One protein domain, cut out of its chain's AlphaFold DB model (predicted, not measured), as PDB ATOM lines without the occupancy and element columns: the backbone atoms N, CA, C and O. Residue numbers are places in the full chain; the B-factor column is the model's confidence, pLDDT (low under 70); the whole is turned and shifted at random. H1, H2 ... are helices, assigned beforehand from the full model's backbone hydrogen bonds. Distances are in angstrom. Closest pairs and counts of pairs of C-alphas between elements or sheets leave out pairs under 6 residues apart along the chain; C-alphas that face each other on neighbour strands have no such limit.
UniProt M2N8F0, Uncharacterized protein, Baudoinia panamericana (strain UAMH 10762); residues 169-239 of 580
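Overview. This is residues 169 to 239 of the 580 residues of an uncharacterized protein of Baudoinia panamericana (strain UAMH 10762) (UniProt M2N8F0). Little regular structure is present: this is a chain mostly of loops in two small lobes, one holding H1, its looping link and H2, the other H3, its looping link and H4, joined by residues 194 to 210. The printed part has 71 residues, of which the four short helices, H1 to H4 in order, hold 19; it is all helix, with no named strand. It is only just compact, close to loose, with a radius of gyration of the C-alphas of 13.1 A, and spans 34 by 22 by 19 A.

Along the chain. H1 is residues 169 to 172, from C-alpha 169 at (182.767, 202.274, 162.389). H2 is residues 189 to 193, 6.0 A long. H3 is residues 211 to 215. H4 is residues 233 to 237, 6.1 A long, ending at (179.506, 183.304, 145.245).

Arrangement. H1 and H2 only just touch, with 3 pairs of C-alphas within 8 A; the closest, Ala 169 and Cys 191, are 7.3 A apart. H3 and H4 are only just apart, closest 8.0 A. In H2, H3 and H4 every O i to N i+4 pair is within hydrogen-bond range; H1 is too short for one.

Size, cuts and confidence. The farthest C-alphas, Ser 174 and Trp 224, are 36.0 A apart. The three links are long. The printed part has no cut, and no printed residue is under 70 in pLDDT.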
ATOM      1  N   ALA A 169     181.635 202.421 161.473       90.06
ATOM      2  CA  ALA A 169     182.767 202.274 162.389       90.06
ATOM      3  C   ALA A 169     183.146 203.591 163.098       90.06
ATOM      4  O   ALA A 169     183.214 203.630 164.322       90.06
ATOM      5  N   CYS A 170     183.317 204.703 162.367       91.62
ATOM      6  CA  CYS A 170     183.580 205.999 163.009       91.62
ATOM      7  C   CYS A 170     182.407 206.482 163.879       91.62
ATOM      8  O   CYS A 170     182.646 207.113 164.904       91.62
ATOM      9  N   PHE A 171     181.158 206.214 163.484       89.19
ATOM     10  CA  PHE A 171     179.976 206.605 164.259       89.19
ATOM     11  C   PHE A 171     179.863 205.820 165.571       89.19
ATOM     12  O   PHE A 171     179.698 206.430 166.624       89.19
ATOM     13  N   ASP A 172     180.026 204.498 165.524       86.62
ATOM     14  CA  ASP A 172     179.965 203.622 166.697       86.62
ATOM     15  C   ASP A 172     181.126 203.930 167.673       86.62
ATOM     16  O   ASP A 172     180.923 203.972 168.885       86.62
ATOM     17  N   LEU A 173     182.316 204.271 167.155       85.69
ATOM     18  CA  LEU A 173     183.455 204.772 167.945       85.69
ATOM     19  C   LEU A 173     183.301 206.236 168.414       85.69
ATOM     20  O   LEU A 173     184.161 206.741 169.134       85.69
ATOM     21  N   SER A 174     182.233 206.940 168.019       84.81
ATOM     22  CA  SER A 174     182.006 208.375 168.290       84.81
ATOM     23  C   SER A 174     183.148 209.303 167.824       84.81
ATOM     24  O   SER A 174     183.393 210.364 168.402       84.81
ATOM     25  N   ILE A 175     183.845 208.925 166.748       86.69
ATOM     26  CA  ILE A 175     184.921 209.696 166.110       86.69
ATOM     27  C   ILE A 175     184.350 210.468 164.910       86.69
ATOM     28  O   ILE A 175     183.564 209.942 164.118       86.69
ATOM     29  N   ARG A 176     184.770 211.729 164.716       88.06
ATOM     30  CA  ARG A 176     184.361 212.528 163.545       88.06
ATOM     31  C   ARG A 176     184.841 211.857 162.256       88.06
ATOM     32  O   ARG A 176     186.014 211.937 161.905       88.06
ATOM     33  N   CYS A 177     183.912 211.245 161.527       91.12
ATOM     34  CA  CYS A 177     184.222 210.557 160.282       91.12
ATOM     35  C   CYS A 177     184.696 211.543 159.188       91.12
ATOM     36  O   CYS A 177     183.941 212.453 158.841       91.12
ATOM     37  N   PRO A 178     185.864 211.327 158.551       90.00
ATOM     38  CA  PRO A 178     186.372 212.193 157.475       90.00
ATOM     39  C   PRO A 178     185.427 212.341 156.269       90.00
ATOM     40  O   PRO A 178     185.421 213.372 155.605       90.00
ATOM     41  N   LEU A 179     184.565 211.348 156.025       88.44
ATOM     42  CA  LEU A 179     183.528 211.375 154.977       88.44
ATOM     43  C   LEU A 179     182.461 212.469 155.168       88.44
ATOM     44  O   LEU A 179     181.745 212.808 154.225       88.44
ATOM     45  N   LEU A 180     182.352 213.049 156.369       86.25
ATOM     46  CA  LEU A 180     181.536 214.244 156.604       86.25
ATOM     47  C   LEU A 180     182.119 215.471 155.875       86.25
ATOM     48  O   LEU A 180     181.365 216.346 155.439       86.25
ATOM     49  N   ASP A 181     183.447 215.494 155.712       83.25
ATOM     50  CA  ASP A 181     184.248 216.596 155.180       83.25
ATOM     51  C   ASP A 181     184.769 216.345 153.756       83.25
ATOM     52  O   ASP A 181     185.037 217.306 153.034       83.25
ATOM     53  N   ASP A 182     184.816 215.102 153.275       82.12
ATOM     54  CA  ASP A 182     184.905 214.791 151.844       82.12
ATOM     55  C   ASP A 182     184.147 213.504 151.487       82.12
ATOM     56  O   ASP A 182     184.550 212.398 151.833       82.12
ATOM     57  N   GLU A 183     183.064 213.658 150.721       81.12
ATOM     58  CA  GLU A 183     182.205 212.562 150.250       81.12
ATOM     59  C   GLU A 183     182.931 211.637 149.242       81.12
ATOM     60  O   GLU A 183     182.430 210.554 148.936       81.12
ATOM     61  N   ARG A 184     184.096 212.055 148.715       82.88
ATOM     62  CA  ARG A 184     184.947 211.289 147.782       82.88
ATOM     63  C   ARG A 184     186.050 210.487 148.476       82.88
ATOM     64  O   ARG A 184     186.569 209.549 147.876       82.88
ATOM     65  N   ALA A 185     186.401 210.828 149.715       84.69
ATOM     66  CA  ALA A 185     187.484 210.195 150.468       84.69
ATOM     67  C   ALA A 185     187.024 208.877 151.122       84.69
ATOM     68  O   ALA A 185     187.031 208.749 152.347       84.69
ATOM     69  N   TRP A 186     186.571 207.920 150.302       89.19
ATOM     70  CA  TRP A 186     186.197 206.566 150.726       89.19
ATOM     71  C   TRP A 186     187.225 205.522 150.239       89.19
ATOM     72  O   TRP A 186     187.543 205.532 149.045       89.19
ATOM     73  N   PRO A 187     187.686 204.578 151.090       92.38
ATOM     74  CA  PRO A 187     187.448 204.480 152.537       92.38
ATOM     75  C   PRO A 187     187.927 205.722 153.299       92.38
ATOM     76  O   PRO A 187     188.843 206.405 152.846       92.38
ATOM     77  N   CYS A 188     187.300 206.040 154.435       92.31
ATOM     78  CA  CYS A 188     187.744 207.179 155.237       92.31
ATOM     79  C   CYS A 188     189.144 206.907 155.807       92.31
ATOM     80  O   CYS A 188     189.466 205.763 156.134       92.31
ATOM     81  N   TRP A 189     189.973 207.949 155.949       90.56
ATOM     82  CA  TRP A 189     191.370 207.751 156.359       90.56
ATOM     83  C   TRP A 189     191.501 207.087 157.736       90.56
ATOM     84  O   TRP A 189     192.460 206.359 157.949       90.56
ATOM     85  N   THR A 190     190.535 207.291 158.638       91.06
ATOM     86  CA  THR A 190     190.484 206.650 159.963       91.06
ATOM     87  C   THR A 190     190.355 205.133 159.822       91.06
ATOM     88  O   THR A 190     191.282 204.411 160.155       91.06
ATOM     89  N   CYS A 191     189.290 204.643 159.175       93.00
ATOM     90  CA  CYS A 191     189.125 203.211 158.902       93.00
ATOM     91  C   CYS A 191     190.270 202.617 158.068       93.00
ATOM     92  O   CYS A 191     190.593 201.448 158.232       93.00
ATOM     93  N   GLN A 192     190.887 203.401 157.177       90.88
ATOM     94  CA  GLN A 192     192.043 202.951 156.402       90.88
ATOM     95  C   GLN A 192     193.325 202.831 157.247       90.88
ATOM     96  O   GLN A 192     194.157 201.979 156.948       90.88
ATOM     97  N   ALA A 193     193.506 203.678 158.262       88.88
ATOM     98  CA  ALA A 193     194.649 203.626 159.173       88.88
ATOM     99  C   ALA A 193     194.505 202.507 160.215       88.88
ATOM    100  O   ALA A 193     195.491 201.848 160.533       88.88
ATOM    101  N   ASP A 194     193.279 202.274 160.688       87.44
ATOM    102  CA  ASP A 194     192.956 201.294 161.732       87.44
ATOM    103  C   ASP A 194     192.696 199.869 161.175       87.44
ATOM    104  O   ASP A 194     192.358 198.962 161.929       87.44
ATOM    105  N   ASP A 195     192.831 199.670 159.854       86.25
ATOM    106  CA  ASP A 195     192.480 198.444 159.106       86.25
ATOM    107  C   ASP A 195     191.065 197.926 159.446       86.25
ATOM    108  O   ASP A 195     190.843 196.793 159.880       86.25
ATOM    109  N   HIS A 196     190.078 198.819 159.318       87.44
ATOM    110  CA  HIS A 196     188.679 198.579 159.676       87.44
ATOM    111  C   HIS A 196     187.721 198.723 158.486       87.44
ATOM    112  O   HIS A 196     187.868 199.575 157.605       87.44
ATOM    113  N   ASP A 197     186.668 197.908 158.505       89.06
ATOM    114  CA  ASP A 197     185.619 197.859 157.487       89.06
ATOM    115  C   ASP A 197     184.819 199.185 157.430       89.06
ATOM    116  O   ASP A 197     183.951 199.471 158.257       89.06
ATOM    117  N   CYS A 198     185.098 200.024 156.423       91.88
ATOM    118  CA  CYS A 198     184.497 201.357 156.265       91.88
ATOM    119  C   CYS A 198     183.072 201.319 155.661       91.88
ATOM    120  O   CYS A 198     182.808 201.865 154.584       91.88
ATOM    121  N   GLU A 199     182.134 200.651 156.334       90.75
ATOM    122  CA  GLU A 199     180.734 200.562 155.900       90.75
ATOM    123  C   GLU A 199     180.004 201.910 156.032       90.75
ATOM    124  O   GLU A 199     180.048 202.547 157.079       90.75
ATOM    125  N   LEU A 200     179.311 202.372 154.986       89.12
ATOM    126  CA  LEU A 200     178.546 203.627 155.027       89.12
ATOM    127  C   LEU A 200     177.207 203.455 155.749       89.12
ATOM    128  O   LEU A 200     176.463 202.529 155.441       89.12
ATOM    129  N   MET A 201     176.850 204.399 156.630       87.62
ATOM    130  CA  MET A 201     175.563 204.364 157.347       87.62
ATOM    131  C   MET A 201     174.342 204.403 156.420       87.62
ATOM    132  O   MET A 201     173.315 203.810 156.742       87.62
ATOM    133  N   ILE A 202     174.448 205.084 155.277       84.50
ATOM    134  CA  ILE A 202     173.484 204.985 154.179       84.50
ATOM    135  C   ILE A 202     174.215 204.352 152.988       84.50
ATOM    136  O   ILE A 202     175.130 204.983 152.448       84.50
ATOM    137  N   PRO A 203     173.839 203.137 152.546       82.75
ATOM    138  CA  PRO A 203     174.485 202.497 151.409       82.75
ATOM    139  C   PRO A 203     174.232 203.300 150.118       82.75
ATOM    140  O   PRO A 203     173.110 203.756 149.875       82.75
ATOM    141  N   PRO A 204     175.251 203.492 149.263       84.62
ATOM    142  CA  PRO A 204     175.111 204.292 148.055       84.62
ATOM    143  C   PRO A 204     174.340 203.525 146.974       84.62
ATOM    144  O   PRO A 204     174.535 202.327 146.776       84.62
ATOM    145  N   THR A 205     173.500 204.238 146.219       85.62
ATOM    146  CA  THR A 205     172.690 203.657 145.130       85.62
ATOM    147  C   THR A 205     173.527 203.173 143.946       85.62
ATOM    148  O   THR A 205     173.093 202.290 143.216       85.62
ATOM    149  N   VAL A 206     174.717 203.751 143.754       88.62
ATOM    150  CA  VAL A 206     175.712 203.319 142.765       88.62
ATOM    151  C   VAL A 206     177.031 203.126 143.505       88.62
ATOM    152  O   VAL A 206     177.604 204.086 144.025       88.62
ATOM    153  N   LYS A 207     177.485 201.873 143.584       90.81
ATOM    154  CA  LYS A 207     178.717 201.457 144.270       90.81
ATOM    155  C   LYS A 207     179.904 201.435 143.302       90.81
ATOM    156  O   LYS A 207     179.760 200.987 142.167       90.81
ATOM    157  N   GLN A 208     181.082 201.847 143.759       90.81
ATOM    158  CA  GLN A 208     182.349 201.613 143.052       90.81
ATOM    159  C   GLN A 208     182.765 200.119 143.141       90.81
ATOM    160  O   GLN A 208     182.095 199.344 143.827       90.81
ATOM    161  N   PRO A 209     183.837 199.646 142.471       92.69
ATOM    162  CA  PRO A 209     184.340 198.281 142.666       92.69
ATOM    163  C   PRO A 209     184.657 198.012 144.146       92.69
ATOM    164  O   PRO A 209     185.315 198.834 144.775       92.69
ATOM    165  N   CYS A 210     184.211 196.880 144.703       92.56
ATOM    166  CA  CYS A 210     184.417 196.599 146.128       92.56
ATOM    167  C   CYS A 210     185.900 196.407 146.475       92.56
ATOM    168  O   CYS A 210     186.672 195.903 145.650       92.56
ATOM    169  N   GLU A 211     186.294 196.759 147.704       90.88
ATOM    170  CA  GLU A 211     187.704 196.712 148.131       90.88
ATOM    171  C   GLU A 211     188.301 195.306 148.009       90.88
ATOM    172  O   GLU A 211     189.448 195.151 147.600       90.88
ATOM    173  N   ARG A 212     187.503 194.251 148.229       90.56
ATOM    174  CA  ARG A 212     187.945 192.855 148.069       90.56
ATOM    175  C   ARG A 212     188.244 192.476 146.613       90.56
ATOM    176  O   ARG A 212     189.210 191.761 146.350       90.56
ATOM    177  N   CYS A 213     187.448 192.945 145.648       92.12
ATOM    178  CA  CYS A 213     187.755 192.748 144.226       92.12
ATOM    179  C   CYS A 213     188.922 193.636 143.775       92.12
ATOM    180  O   CYS A 213     189.734 193.195 142.964       92.12
ATOM    181  N   LYS A 214     189.024 194.855 144.315       90.88
ATOM    182  CA  LYS A 214     190.085 195.832 144.036       90.88
ATOM    183  C   LYS A 214     191.454 195.334 144.518       90.88
ATOM    184  O   LYS A 214     192.381 195.282 143.712       90.88
ATOM    185  N   SER A 215     191.563 194.858 145.762       88.25
ATOM    186  CA  SER A 215     192.795 194.277 146.322       88.25
ATOM    187  C   SER A 215     193.220 192.996 145.597       88.25
ATOM    188  O   SER A 215     194.382 192.857 145.218       88.25
ATOM    189  N   ARG A 216     192.269 192.104 145.279       89.50
ATOM    190  CA  ARG A 216     192.512 190.891 144.470       89.50
ATOM    191  C   ARG A 216     192.638 191.144 142.957       89.50
ATOM    192  O   ARG A 216     192.782 190.183 142.204       89.50
ATOM    193  N   ARG A 217     192.555 192.399 142.495       90.06
ATOM    194  CA  ARG A 217     192.603 192.816 141.075       90.06
ATOM    195  C   ARG A 217     191.622 192.065 140.147       90.06
ATOM    196  O   ARG A 217     191.897 191.886 138.964       90.06
ATOM    197  N   ARG A 218     190.462 191.641 140.666       90.12
ATOM    198  CA  ARG A 218     189.389 190.972 139.902       90.12
ATOM    199  C   ARG A 218     188.343 191.974 139.405       90.12
ATOM    200  O   ARG A 218     188.146 193.036 139.995       90.12
ATOM    201  N   ASN A 219     187.635 191.636 138.327       92.00
ATOM    202  CA  ASN A 219     186.636 192.529 137.739       92.00
ATOM    203  C   ASN A 219     185.309 192.482 138.522       92.00
ATOM    204  O   ASN A 219     184.524 191.556 138.370       92.00
ATOM    205  N   CYS A 220     185.056 193.480 139.371       94.19
ATOM    206  CA  CYS A 220     183.840 193.562 140.191       94.19
ATOM    207  C   CYS A 220     182.562 193.712 139.337       94.19
ATOM    208  O   CYS A 220     182.550 194.526 138.410       94.19
ATOM    209  N   SER A 221     181.468 193.016 139.684       92.31
ATOM    210  CA  SER A 221     180.193 193.106 138.940       92.31
ATOM    211  C   SER A 221     179.566 194.508 138.960       92.31
ATOM    212  O   SER A 221     178.952 194.920 137.979       92.31
ATOM    213  N   TYR A 222     179.832 195.300 140.005       91.25
ATOM    214  CA  TYR A 222     179.453 196.720 140.099       91.25
ATOM    215  C   TYR A 222     180.036 197.623 138.986       91.25
ATOM    216  O   TYR A 222     179.741 198.810 138.956       91.25
ATOM    217  N   ARG A 223     180.894 197.119 138.086       88.88
ATOM    218  CA  ARG A 223     181.343 197.876 136.900       88.88
ATOM    219  C   ARG A 223     180.378 197.811 135.714       88.88
ATOM    220  O   ARG A 223     180.546 198.593 134.785       88.88
ATOM    221  N   TRP A 224     179.457 196.849 135.694       86.94
ATOM    222  CA  TRP A 224     178.641 196.535 134.511       86.94
ATOM    223  C   TRP A 224     177.184 196.163 134.823       86.94
ATOM    224  O   TRP A 224     176.353 196.197 133.920       86.94
ATOM    225  N   VAL A 225     176.850 195.863 136.080       86.62
ATOM    226  CA  VAL A 225     175.462 195.739 136.552       86.62
ATOM    227  C   VAL A 225     174.964 197.114 137.007       86.62
ATOM    228  O   VAL A 225     175.677 197.805 137.723       86.62
ATOM    229  N   SER A 226     173.752 197.511 136.604       81.75
ATOM    230  CA  SER A 226     173.132 198.799 136.972       81.75
ATOM    231  C   SER A 226     172.448 198.799 138.344       81.75
ATOM    232  O   SER A 226     172.170 199.860 138.901       81.75
ATOM    233  N   GLU A 227     172.169 197.619 138.894       85.25
ATOM    234  CA  GLU A 227     171.614 197.433 140.228       85.25
ATOM    235  C   GLU A 227     172.722 197.059 141.225       85.25
ATOM    236  O   GLU A 227     173.351 196.007 141.132       85.25
ATOM    237  N   HIS A 228     172.960 197.939 142.201       86.94
ATOM    238  CA  HIS A 228     174.007 197.785 143.219       86.94
ATOM    239  C   HIS A 228     173.415 197.504 144.615       86.94
ATOM    240  O   HIS A 228     174.077 197.748 145.623       86.94
ATOM    241  N   SER A 229     172.164 197.040 144.701       83.88
ATOM    242  CA  SER A 229     171.434 196.820 145.961       83.88
ATOM    243  C   SER A 229     172.101 195.744 146.835       83.88
ATOM    244  O   SER A 229     172.417 196.005 147.996       83.88
ATOM    245  N   GLY A 230     172.404 194.578 146.258       85.56
ATOM    246  CA  GLY A 230     173.099 193.463 146.917       85.56
ATOM    247  C   GLY A 230     174.638 193.558 146.932       85.56
ATOM    248  O   GLY A 230     175.194 194.589 146.537       85.56
ATOM    249  N   PRO A 231     175.336 192.498 147.397       91.06
ATOM    250  CA  PRO A 231     176.780 192.307 147.214       91.06
ATOM    251  C   PRO A 231     177.145 192.099 145.732       91.06
ATOM    252  O   PRO A 231     176.294 191.761 144.909       91.06
ATOM    253  N   CYS A 232     178.422 192.264 145.372       93.31
ATOM    254  CA  CYS A 232     178.882 191.935 144.021       93.31
ATOM    255  C   CYS A 232     178.890 190.411 143.813       93.31
ATOM    256  O   CYS A 232     179.087 189.661 144.769       93.31
ATOM    257  N   GLN A 233     178.723 189.956 142.568       92.69
ATOM    258  CA  GLN A 233     178.524 188.537 142.243       92.69
ATOM    259  C   GLN A 233     179.626 187.642 142.836       92.69
ATOM    260  O   GLN A 233     179.331 186.715 143.573       92.69
ATOM    261  N   HIS A 234     180.899 188.008 142.655       91.38
ATOM    262  CA  HIS A 234     182.023 187.257 143.224       91.38
ATOM    263  C   HIS A 234     182.048 187.210 144.760       91.38
ATOM    264  O   HIS A 234     182.519 186.231 145.326       91.38
ATOM    265  N   CYS A 235     181.570 188.251 145.446       92.56
ATOM    266  CA  CYS A 235     181.450 188.227 146.904       92.56
ATOM    267  C   CYS A 235     180.241 187.403 147.365       92.56
ATOM    268  O   CYS A 235     180.322 186.778 148.417       92.56
ATOM    269  N   ALA A 236     179.158 187.369 146.582       92.12
ATOM    270  CA  ALA A 236     178.012 186.498 146.831       92.12
ATOM    271  C   ALA A 236     178.391 185.015 146.664       92.12
ATOM    272  O   ALA A 236     178.139 184.224 147.568       92.12
ATOM    273  N   ASP A 237     179.064 184.669 145.561       91.50
ATOM    274  CA  ASP A 237     179.506 183.304 145.245       91.50
ATOM    275  C   ASP A 237     180.509 182.760 146.281       91.50
ATOM    276  O   ASP A 237     180.451 181.593 146.658       91.50
ATOM    277  N   GLU A 238     181.437 183.603 146.757       90.88
ATOM    278  CA  GLU A 238     182.447 183.229 147.762       90.88
ATOM    279  C   GLU A 238     181.969 183.407 149.224       90.88
ATOM    280  O   GLU A 238     182.738 183.143 150.148       90.88
ATOM    281  N   GLY A 239     180.730 183.863 149.464       88.62
ATOM    282  CA  GLY A 239     180.175 184.049 150.815       88.62
ATOM    283  C   GLY A 239     180.867 185.132 151.658       88.62
ATOM    284  O   GLY A 239     180.928 185.026 152.882       88.62
TER     285      GLY A 239